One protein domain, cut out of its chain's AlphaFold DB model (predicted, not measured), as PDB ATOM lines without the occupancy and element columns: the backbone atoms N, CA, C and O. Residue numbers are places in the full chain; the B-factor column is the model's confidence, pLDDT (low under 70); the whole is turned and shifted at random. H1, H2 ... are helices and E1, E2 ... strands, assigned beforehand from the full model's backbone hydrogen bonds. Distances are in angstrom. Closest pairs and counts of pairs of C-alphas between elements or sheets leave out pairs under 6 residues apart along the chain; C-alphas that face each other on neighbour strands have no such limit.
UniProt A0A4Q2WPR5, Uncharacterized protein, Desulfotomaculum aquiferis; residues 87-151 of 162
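AT A GLANCE: This is residues 87 to 151 of the 162 residues of an uncharacterized protein of Desulfotomaculum aquiferis (UniProt A0A4Q2WPR5). A small twisted sheet of four parallel strands has the helix H2 packed slantwise over one face, while the shorter helix H1 only grazes the sheet, well away from H2. E1 and E3 are the inner strands and lie nearest to the middle of the domain. The printed part has 65 residues, with two named helices and four named strands in the order E1, H1, E2, E3, H2, E4; across the sheet the order is E2, E1, E3, E4, all parallel. The class is mixed, helices and strands, and the whole is compact and rounded, with a radius of gyration of the C-alphas of 11.0 A and spans of 29 by 26 by 18 A.

IN THESE COORDINATES: E1, residues 92 to 96, begins at C-alpha 92 at (-5.775, -15.296, -10.053) and is 13.4 A long. H1, residues 99 to 105, is 10.0 A long. E2 is residues 111 to 113 and E3 is residues 121 to 124. H2, residues 132 to 142, begins at C-alpha 132 at (-25.455, -16.150, -0.122) and is 15.2 A long. E4, residues 147 to 150, ends at C-alpha 150 at (-17.709, -5.461, -12.166).

HOW THE PARTS SIT: E1 and E3 are parallel at 22 degrees, with N 94 and O 121 at 2.8 A. E2, an edge strand, is parallel to E1 at 49 degrees, with N 93 and O 111 at 2.8 A. E4, the other edge strand, is parallel to E3 at 16 degrees, with N 124 and O 149 at 2.8 A. These N and O pairs are within hydrogen-bond range. From edge to edge the strands' lines turn by 86 degrees. H2 is on one face of the sheet, making two layers, a helix over a sheet, at a height over the sheet of 9.6 A. It lies over E1 and E3; the closest C-alphas of E3 and H2 are those of Leu 122 and Gly 138, 7.0 A apart. On the local plane it stands at 33 degrees to E1, only just slantwise to the strands. H1 only grazes the sheet with residues 101 to 105; the closest C-alphas of E1 and H1 are those of Leu 95 and Ala 102, 7.3 A apart. H1 and H2 are apart. E1, H1, E2 and E3, H2, E4 are strand-helix-strand units, two parallel neighbour strands with a helix between, each with a right-handed crossover. In H1 and H2 every O i to N i+4 pair is within hydrogen-bond range.

THE WHOLE: The two C-alphas farthest apart are those of Cys 87 and Tyr 132, 30.6 A. The printed part has no cut and no long link. The mean pLDDT of the printed part is 86.9; residues 144 to 151 are under 70.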
ATOM      1  N   CYS A  87      -3.183  -6.888 -19.139       87.31
ATOM      2  CA  CYS A  87      -2.854  -5.972 -18.044       87.31
ATOM      3  C   CYS A  87      -2.468  -6.687 -16.744       87.31
ATOM      4  O   CYS A  87      -1.774  -6.104 -15.909       87.31
ATOM      5  N   TYR A  88      -2.920  -7.929 -16.548       87.44
ATOM      6  CA  TYR A  88      -2.717  -8.688 -15.313       87.44
ATOM      7  C   TYR A  88      -2.468 -10.186 -15.584       87.44
ATOM      8  O   TYR A  88      -3.208 -11.024 -15.061       87.44
ATOM      9  N   PRO A  89      -1.414 -10.556 -16.335       88.50
ATOM     10  CA  PRO A  89      -1.138 -11.954 -16.690       88.50
ATOM     11  C   PRO A  89      -0.938 -12.859 -15.462       88.50
ATOM     12  O   PRO A  89      -1.242 -14.048 -15.482       88.50
ATOM     13  N   ASP A  90      -0.498 -12.283 -14.338       89.69
ATOM     14  CA  ASP A  90      -0.339 -13.002 -13.078       89.69
ATOM     15  C   ASP A  90      -1.609 -13.064 -12.213       89.69
ATOM     16  O   ASP A  90      -1.587 -13.655 -11.126       89.69
ATOM     17  N   ALA A  91      -2.734 -12.498 -12.652       88.69
ATOM     18  CA  ALA A  91      -3.958 -12.525 -11.866       88.69
ATOM     19  C   ALA A  91      -4.454 -13.957 -11.637       88.69
ATOM     20  O   ALA A  91      -4.550 -14.780 -12.542       88.69
ATOM     21  N   THR A  92      -4.833 -14.227 -10.391       91.62
ATOM     22  CA  THR A  92      -5.775 -15.296 -10.053       91.62
ATOM     23  C   THR A  92      -7.148 -14.669  -9.836       91.62
ATOM     24  O   THR A  92      -7.337 -13.922  -8.867       91.62
ATOM     25  N   VAL A  93      -8.080 -14.932 -10.746       91.69
ATOM     26  CA  VAL A  93      -9.399 -14.297 -10.815       91.69
ATOM     27  C   VAL A  93     -10.462 -15.228 -10.236       91.69
ATOM     28  O   VAL A  93     -10.640 -16.361 -10.677       91.69
ATOM     29  N   MET A  94     -11.204 -14.758  -9.239       92.56
ATOM     30  CA  MET A  94     -12.409 -15.435  -8.773       92.56
ATOM     31  C   MET A  94     -13.621 -14.900  -9.525       92.56
ATOM     32  O   MET A  94     -13.795 -13.688  -9.629       92.56
ATOM     33  N   LEU A  95     -14.461 -15.802 -10.028       92.19
ATOM     34  CA  LEU A  95     -15.639 -15.454 -10.819       92.19
ATOM     35  C   LEU A  95     -16.912 -15.543  -9.975       92.19
ATOM     36  O   LEU A  95     -17.143 -16.535  -9.281       92.19
ATOM     37  N   VAL A  96     -17.757 -14.522 -10.081       91.75
ATOM     38  CA  VAL A  96     -19.158 -14.546  -9.645       91.75
ATOM     39  C   VAL A  96     -19.995 -14.192 -10.866       91.75
ATOM     40  O   VAL A  96     -20.037 -13.042 -11.274       91.75
ATOM     41  N   GLY A  97     -20.605 -15.187 -11.496       90.44
ATOM     42  CA  GLY A  97     -21.280 -15.031 -12.780       90.44
ATOM     43  C   GLY A  97     -21.842 -16.360 -13.268       90.44
ATOM     44  O   GLY A  97     -21.616 -17.407 -12.653       90.44
ATOM     45  N   GLU A  98     -22.568 -16.321 -14.381       90.94
ATOM     46  CA  GLU A  98     -23.000 -17.538 -15.067       90.94
ATOM     47  C   GLU A  98     -21.844 -18.273 -15.754       90.94
ATOM     48  O   GLU A  98     -20.753 -17.737 -15.958       90.94
ATOM     49  N   LYS A  99     -22.111 -19.520 -16.152       92.19
ATOM     50  CA  LYS A  99     -21.152 -20.386 -16.843       92.19
ATOM     51  C   LYS A  99     -20.537 -19.720 -18.080       92.19
ATOM     52  O   LYS A  99     -19.338 -19.843 -18.281       92.19
ATOM     53  N   ALA A 100     -21.323 -18.962 -18.845       91.56
ATOM     54  CA  ALA A 100     -20.840 -18.267 -20.037       91.56
ATOM     55  C   ALA A 100     -19.659 -17.321 -19.758       91.56
ATOM     56  O   ALA A 100     -18.790 -17.173 -20.611       91.56
ATOM     57  N   LEU A 101     -19.596 -16.709 -18.568       91.00
ATOM     58  CA  LEU A 101     -18.451 -15.893 -18.176       91.00
ATOM     59  C   LEU A 101     -17.186 -16.748 -18.051       91.00
ATOM     60  O   LEU A 101     -16.144 -16.368 -18.567       91.00
ATOM     61  N   ALA A 102     -17.280 -17.901 -17.384       91.94
ATOM     62  CA  ALA A 102     -16.155 -18.824 -17.258       91.94
ATOM     63  C   ALA A 102     -15.730 -19.380 -18.626       91.94
ATOM     64  O   ALA A 102     -14.549 -19.314 -18.952       91.94
ATOM     65  N   ASP A 103     -16.690 -19.824 -19.441       93.44
ATOM     66  CA  ASP A 103     -16.447 -20.380 -20.778       93.44
ATOM     67  C   ASP A 103     -15.754 -19.362 -21.709       93.44
ATOM     68  O   ASP A 103     -14.888 -19.728 -22.499       93.44
ATOM     69  N   GLU A 104     -16.103 -18.072 -21.628       90.50
ATOM     70  CA  GLU A 104     -15.432 -17.033 -22.421       90.50
ATOM     71  C   GLU A 104     -13.994 -16.782 -21.936       90.50
ATOM     72  O   GLU A 104     -13.108 -16.524 -22.750       90.50
ATOM     73  N   LEU A 105     -13.744 -16.890 -20.624       90.75
ATOM     74  CA  LEU A 105     -12.413 -16.717 -20.033       90.75
ATOM     75  C   LEU A 105     -11.478 -17.911 -20.287       90.75
ATOM     76  O   LEU A 105     -10.269 -17.707 -20.311       90.75
ATOM     77  N   GLU A 106     -11.997 -19.121 -20.525       90.00
ATOM     78  CA  GLU A 106     -11.188 -20.302 -20.889       90.00
ATOM     79  C   GLU A 106     -10.385 -20.104 -22.187       90.00
ATOM     80  O   GLU A 106      -9.368 -20.761 -22.396       90.00
ATOM     81  N   GLY A 107     -10.819 -19.187 -23.059       87.38
ATOM     82  CA  GLY A 107     -10.089 -18.815 -24.272       87.38
ATOM     83  C   GLY A 107      -8.827 -17.980 -24.027       87.38
ATOM     84  O   GLY A 107      -8.121 -17.668 -24.986       87.38
ATOM     85  N   PHE A 108      -8.551 -17.611 -22.777       90.38
ATOM     86  CA  PHE A 108      -7.427 -16.778 -22.369       90.38
ATOM     87  C   PHE A 108      -6.558 -17.505 -21.341       90.38
ATOM     88  O   PHE A 108      -7.039 -18.338 -20.575       90.38
ATOM     89  N   ASP A 109      -5.275 -17.148 -21.280       89.31
ATOM     90  CA  ASP A 109      -4.344 -17.679 -20.278       89.31
ATOM     91  C   ASP A 109      -4.542 -16.977 -18.921       89.31
ATOM     92  O   ASP A 109      -3.724 -16.178 -18.472       89.31
ATOM     93  N   ILE A 110      -5.704 -17.205 -18.297       90.06
ATOM     94  CA  ILE A 110      -6.098 -16.595 -17.021       90.06
ATOM     95  C   ILE A 110      -6.310 -17.684 -15.980       90.06
ATOM     96  O   ILE A 110      -7.103 -18.610 -16.155       90.06
ATOM     97  N   ARG A 111      -5.672 -17.527 -14.819       92.88
ATOM     98  CA  ARG A 111      -5.893 -18.424 -13.683       92.88
ATOM     99  C   ARG A 111      -7.218 -18.088 -13.013       92.88
ATOM    100  O   ARG A 111      -7.361 -17.010 -12.439       92.88
ATOM    101  N   THR A 112      -8.169 -19.017 -13.017       92.62
ATOM    102  CA  THR A 112      -9.432 -18.865 -12.283       92.62
ATOM    103  C   THR A 112      -9.414 -19.637 -10.960       92.62
ATOM    104  O   THR A 112      -8.710 -20.635 -10.803       92.62
ATOM    105  N   THR A 113     -10.154 -19.168  -9.951       91.88
ATOM    106  CA  THR A 113     -10.271 -19.873  -8.664       91.88
ATOM    107  C   THR A 113     -11.656 -19.746  -8.044       91.88
ATOM    108  O   THR A 113     -12.328 -18.728  -8.183       91.88
ATOM    109  N   HIS A 114     -12.062 -20.762  -7.283       90.44
ATOM    110  CA  HIS A 114     -13.220 -20.692  -6.384       90.44
ATOM    111  C   HIS A 114     -12.821 -20.469  -4.918       90.44
ATOM    112  O   HIS A 114     -13.695 -20.335  -4.059       90.44
ATOM    113  N   ASN A 115     -11.517 -20.464  -4.616       91.00
ATOM    114  CA  ASN A 115     -11.011 -20.257  -3.267       91.00
ATOM    115  C   ASN A 115     -10.742 -18.761  -3.040       91.00
ATOM    116  O   ASN A 115      -9.764 -18.236  -3.580       91.00
ATOM    117  N   PRO A 116     -11.524 -18.077  -2.186       89.31
ATOM    118  CA  PRO A 116     -11.357 -16.643  -1.962       89.31
ATOM    119  C   PRO A 116      -9.994 -16.280  -1.360       89.31
ATOM    120  O   PRO A 116      -9.569 -15.136  -1.459       89.31
ATOM    121  N   LYS A 117      -9.276 -17.238  -0.756       87.88
ATOM    122  CA  LYS A 117      -7.936 -17.008  -0.195       87.88
ATOM    123  C   LYS A 117      -6.840 -16.903  -1.255       87.88
ATOM    124  O   LYS A 117      -5.786 -16.365  -0.940       87.88
ATOM    125  N   LEU A 118      -7.068 -17.457  -2.447       90.19
ATOM    126  CA  LEU A 118      -6.121 -17.432  -3.568       90.19
ATOM    127  C   LEU A 118      -6.445 -16.315  -4.568       90.19
ATOM    128  O   LEU A 118      -5.639 -16.019  -5.443       90.19
ATOM    129  N   ALA A 119      -7.630 -15.713  -4.458       90.94
ATOM    130  CA  ALA A 119      -8.092 -14.692  -5.378       90.94
ATOM    131  C   ALA A 119      -7.296 -13.390  -5.200       90.94
ATOM    132  O   ALA A 119      -7.261 -12.810  -4.118       90.94
ATOM    133  N   THR A 120      -6.707 -12.918  -6.294       89.69
ATOM    134  CA  THR A 120      -6.110 -11.574  -6.417       89.69
ATOM    135  C   THR A 120      -7.103 -10.563  -6.988       89.69
ATOM    136  O   THR A 120      -6.980  -9.362  -6.767       89.69
ATOM    137  N   HIS A 121      -8.100 -11.065  -7.716       90.44
ATOM    138  CA  HIS A 121      -9.115 -10.286  -8.401       90.44
ATOM    139  C   HIS A 121     -10.462 -10.983  -8.264       90.44
ATOM    140  O   HIS A 121     -10.528 -12.214  -8.223       90.44
ATOM    141  N   LEU A 122     -11.532 -10.200  -8.199       91.12
ATOM    142  CA  LEU A 122     -12.903 -10.701  -8.213       91.12
ATOM    143  C   LEU A 122     -13.618 -10.115  -9.425       91.12
ATOM    144  O   LEU A 122     -13.805  -8.907  -9.470       91.12
ATOM    145  N   LEU A 123     -14.012 -10.955 -10.380       90.25
ATOM    146  CA  LEU A 123     -14.790 -10.559 -11.551       90.25
ATOM    147  C   LEU A 123     -16.259 -10.935 -11.348       90.25
ATOM    148  O   LEU A 123     -16.589 -12.108 -11.163       90.25
ATOM    149  N   VAL A 124     -17.131  -9.929 -11.378       90.69
ATOM    150  CA  VAL A 124     -18.565 -10.074 -11.116       90.69
ATOM    151  C   VAL A 124     -19.369  -9.762 -12.372       90.69
ATOM    152  O   VAL A 124     -19.361  -8.631 -12.857       90.69
ATOM    153  N   GLY A 125     -20.082 -10.764 -12.874       89.31
ATOM    154  CA  GLY A 125     -21.104 -10.655 -13.909       89.31
ATOM    155  C   GLY A 125     -22.506 -10.893 -13.364       89.31
ATOM    156  O   GLY A 125     -22.710 -11.119 -12.170       89.31
ATOM    157  N   LEU A 126     -23.487 -10.856 -14.263       88.00
ATOM    158  CA  LEU A 126     -24.844 -11.267 -13.937       88.00
ATOM    159  C   LEU A 126     -24.848 -12.769 -13.618       88.00
ATOM    160  O   LEU A 126     -24.264 -13.577 -14.339       88.00
ATOM    161  N   ASP A 127     -25.522 -13.128 -12.531       89.06
ATOM    162  CA  ASP A 127     -25.646 -14.501 -12.055       89.06
ATOM    163  C   ASP A 127     -27.090 -14.752 -11.615       89.06
ATOM    164  O   ASP A 127     -27.506 -14.343 -10.532       89.06
ATOM    165  N   ARG A 128     -27.887 -15.424 -12.451       89.19
ATOM    166  CA  ARG A 128     -29.276 -15.765 -12.088       89.19
ATOM    167  C   ARG A 128     -29.353 -16.830 -10.994       89.19
ATOM    168  O   ARG A 128     -30.376 -16.950 -10.330       89.19
ATOM    169  N   GLY A 129     -28.273 -17.584 -10.790       89.81
ATOM    170  CA  GLY A 129     -28.104 -18.531  -9.691       89.81
ATOM    171  C   GLY A 129     -27.342 -17.927  -8.510       89.81
ATOM    172  O   GLY A 129     -26.653 -18.665  -7.795       89.81
ATOM    173  N   PHE A 130     -27.379 -16.602  -8.342       92.00
ATOM    174  CA  PHE A 130     -26.701 -15.922  -7.247       92.00
ATOM    175  C   PHE A 130     -27.287 -16.334  -5.895       92.00
ATOM    176  O   PHE A 130     -28.501 -16.427  -5.717       92.00
ATOM    177  N   ASN A 131     -26.414 -16.585  -4.924       93.06
ATOM    178  CA  ASN A 131     -26.811 -17.012  -3.590       93.06
ATOM    179  C   ASN A 131     -25.856 -16.463  -2.522       93.06
ATOM    180  O   ASN A 131     -24.799 -15.898  -2.821       93.06
ATOM    181  N   TYR A 132     -26.231 -16.652  -1.255       93.31
ATOM    182  CA  TYR A 132     -25.455 -16.150  -0.122       93.31
ATOM    183  C   TYR A 132     -24.036 -16.726  -0.066       93.31
ATOM    184  O   TYR A 132     -23.108 -16.029   0.330       93.31
ATOM    185  N   GLU A 133     -23.836 -17.973  -0.486       93.25
ATOM    186  CA  GLU A 133     -22.515 -18.595  -0.484       93.25
ATOM    187  C   GLU A 133     -21.560 -17.893  -1.459       93.25
ATOM    188  O   GLU A 133     -20.427 -17.569  -1.093       93.25
ATOM    189  N   LYS A 134     -22.026 -17.590  -2.676       92.06
ATOM    190  CA  LYS A 134     -21.257 -16.827  -3.670       92.06
ATOM    191  C   LYS A 134     -20.945 -15.416  -3.172       92.06
ATOM    192  O   LYS A 134     -19.797 -14.986  -3.270       92.06
ATOM    193  N   LEU A 135     -21.921 -14.734  -2.562       91.56
ATOM    194  CA  LEU A 135     -21.702 -13.433  -1.918       91.56
ATOM    195  C   LEU A 135     -20.645 -13.525  -0.810       91.56
ATOM    196  O   LEU A 135     -19.718 -12.721  -0.767       91.56
ATOM    197  N   HIS A 136     -20.771 -14.513   0.075       92.00
ATOM    198  CA  HIS A 136     -19.876 -14.713   1.208       92.00
ATOM    199  C   HIS A 136     -18.436 -14.936   0.745       92.00
ATOM    200  O   HIS A 136     -17.523 -14.282   1.248       92.00
ATOM    201  N   ARG A 137     -18.232 -15.799  -0.258       91.12
ATOM    202  CA  ARG A 137     -16.921 -16.009  -0.886       91.12
ATOM    203  C   ARG A 137     -16.404 -14.718  -1.526       91.12
ATOM    204  O   ARG A 137     -15.262 -14.348  -1.272       91.12
ATOM    205  N   GLY A 138     -17.248 -13.997  -2.268       89.44
ATOM    206  CA  GLY A 138     -16.933 -12.688  -2.850       89.44
ATOM    207  C   GLY A 138     -16.392 -11.691  -1.821       89.44
ATOM    208  O   GLY A 138     -15.292 -11.164  -1.966       89.44
ATOM    209  N   VAL A 139     -17.121 -11.501  -0.721       89.06
ATOM    210  CA  VAL A 139     -16.718 -10.613   0.379       89.06
ATOM    211  C   VAL A 139     -15.443 -11.105   1.071       89.06
ATOM    212  O   VAL A 139     -14.586 -10.294   1.424       89.06
ATOM    213  N   GLN A 140     -15.289 -12.419   1.270       88.81
ATOM    214  CA  GLN A 140     -14.067 -12.991   1.844       88.81
ATOM    215  C   GLN A 140     -12.835 -12.706   0.989       88.81
ATOM    216  O   GLN A 140     -11.777 -12.442   1.561       88.81
ATOM    217  N   ALA A 141     -12.973 -12.755  -0.339       87.00
ATOM    218  CA  ALA A 141     -11.909 -12.328  -1.229       87.00
ATOM    219  C   ALA A 141     -11.607 -10.852  -0.949       87.00
ATOM    220  O   ALA A 141     -10.526 -10.567  -0.451       87.00
ATOM    221  N   LEU A 142     -12.571  -9.939  -1.130       84.44
ATOM    222  CA  LEU A 142     -12.368  -8.480  -1.009       84.44
ATOM    223  C   LEU A 142     -11.685  -8.019   0.285       84.44
ATOM    224  O   LEU A 142     -10.839  -7.129   0.257       84.44
ATOM    225  N   ARG A 143     -11.983  -8.653   1.423       79.19
ATOM    226  CA  ARG A 143     -11.368  -8.305   2.717       79.19
ATOM    227  C   ARG A 143      -9.853  -8.519   2.786       79.19
ATOM    228  O   ARG A 143      -9.232  -8.045   3.730       79.19
ATOM    229  N   ARG A 144      -9.257  -9.254   1.845       68.38
ATOM    230  CA  ARG A 144      -7.815  -9.552   1.810       68.38
ATOM    231  C   ARG A 144      -7.027  -8.667   0.836       68.38
ATOM    232  O   ARG A 144      -5.855  -8.941   0.608       68.38
ATOM    233  N   GLY A 145      -7.658  -7.632   0.278       63.94
ATOM    234  CA  GLY A 145      -7.054  -6.724  -0.698       63.94
ATOM    235  C   GLY A 145      -7.114  -7.114  -2.187       63.94
ATOM    236  O   GLY A 145      -6.381  -6.487  -2.952       63.94
ATOM    237  N   PRO A 146      -7.917  -8.091  -2.671       61.34
ATOM    238  CA  PRO A 146      -8.074  -8.269  -4.102       61.34
ATOM    239  C   PRO A 146      -8.849  -7.107  -4.707       61.34
ATOM    240  O   PRO A 146      -9.747  -6.526  -4.094       61.34
ATOM    241  N   CYS A 147      -8.508  -6.804  -5.951       65.56
ATOM    242  CA  CYS A 147      -9.155  -5.754  -6.714       65.56
ATOM    243  C   CYS A 147     -10.502  -6.258  -7.262       65.56
ATOM    244  O   CYS A 147     -10.561  -7.303  -7.919       65.56
ATOM    245  N   LEU A 148     -11.588  -5.528  -6.988       65.94
ATOM    246  CA  LEU A 148     -12.919  -5.832  -7.529       65.94
ATOM    247  C   LEU A 148     -13.049  -5.333  -8.972       65.94
ATOM    248  O   LEU A 148     -12.677  -4.197  -9.261       65.94
ATOM    249  N   TRP A 149     -13.641  -6.163  -9.828       60.53
ATOM    250  CA  TRP A 149     -14.007  -5.872 -11.211       60.53
ATOM    251  C   TRP A 149     -15.475  -6.240 -11.442       60.53
ATOM    252  O   TRP A 149     -15.889  -7.372 -11.194       60.53
ATOM    253  N   GLN A 150     -16.276  -5.287 -11.918       60.50
ATOM    254  CA  GLN A 150     -17.709  -5.461 -12.166       60.50
ATOM    255  C   GLN A 150     -18.030  -5.262 -13.649       60.50
ATOM    256  O   GLN A 150     -17.575  -4.297 -14.259       60.50
ATOM    257  N   LEU A 151     -18.839  -6.167 -14.206       58.19
ATOM    258  CA  LEU A 151     -19.189  -6.200 -15.627       58.19
ATOM    259  C   LEU A 151     -20.428  -5.355 -15.980       58.19
ATOM    260  O   LEU A 151     -20.490  -4.840 -17.091       58.19
TER     261      LEU A 151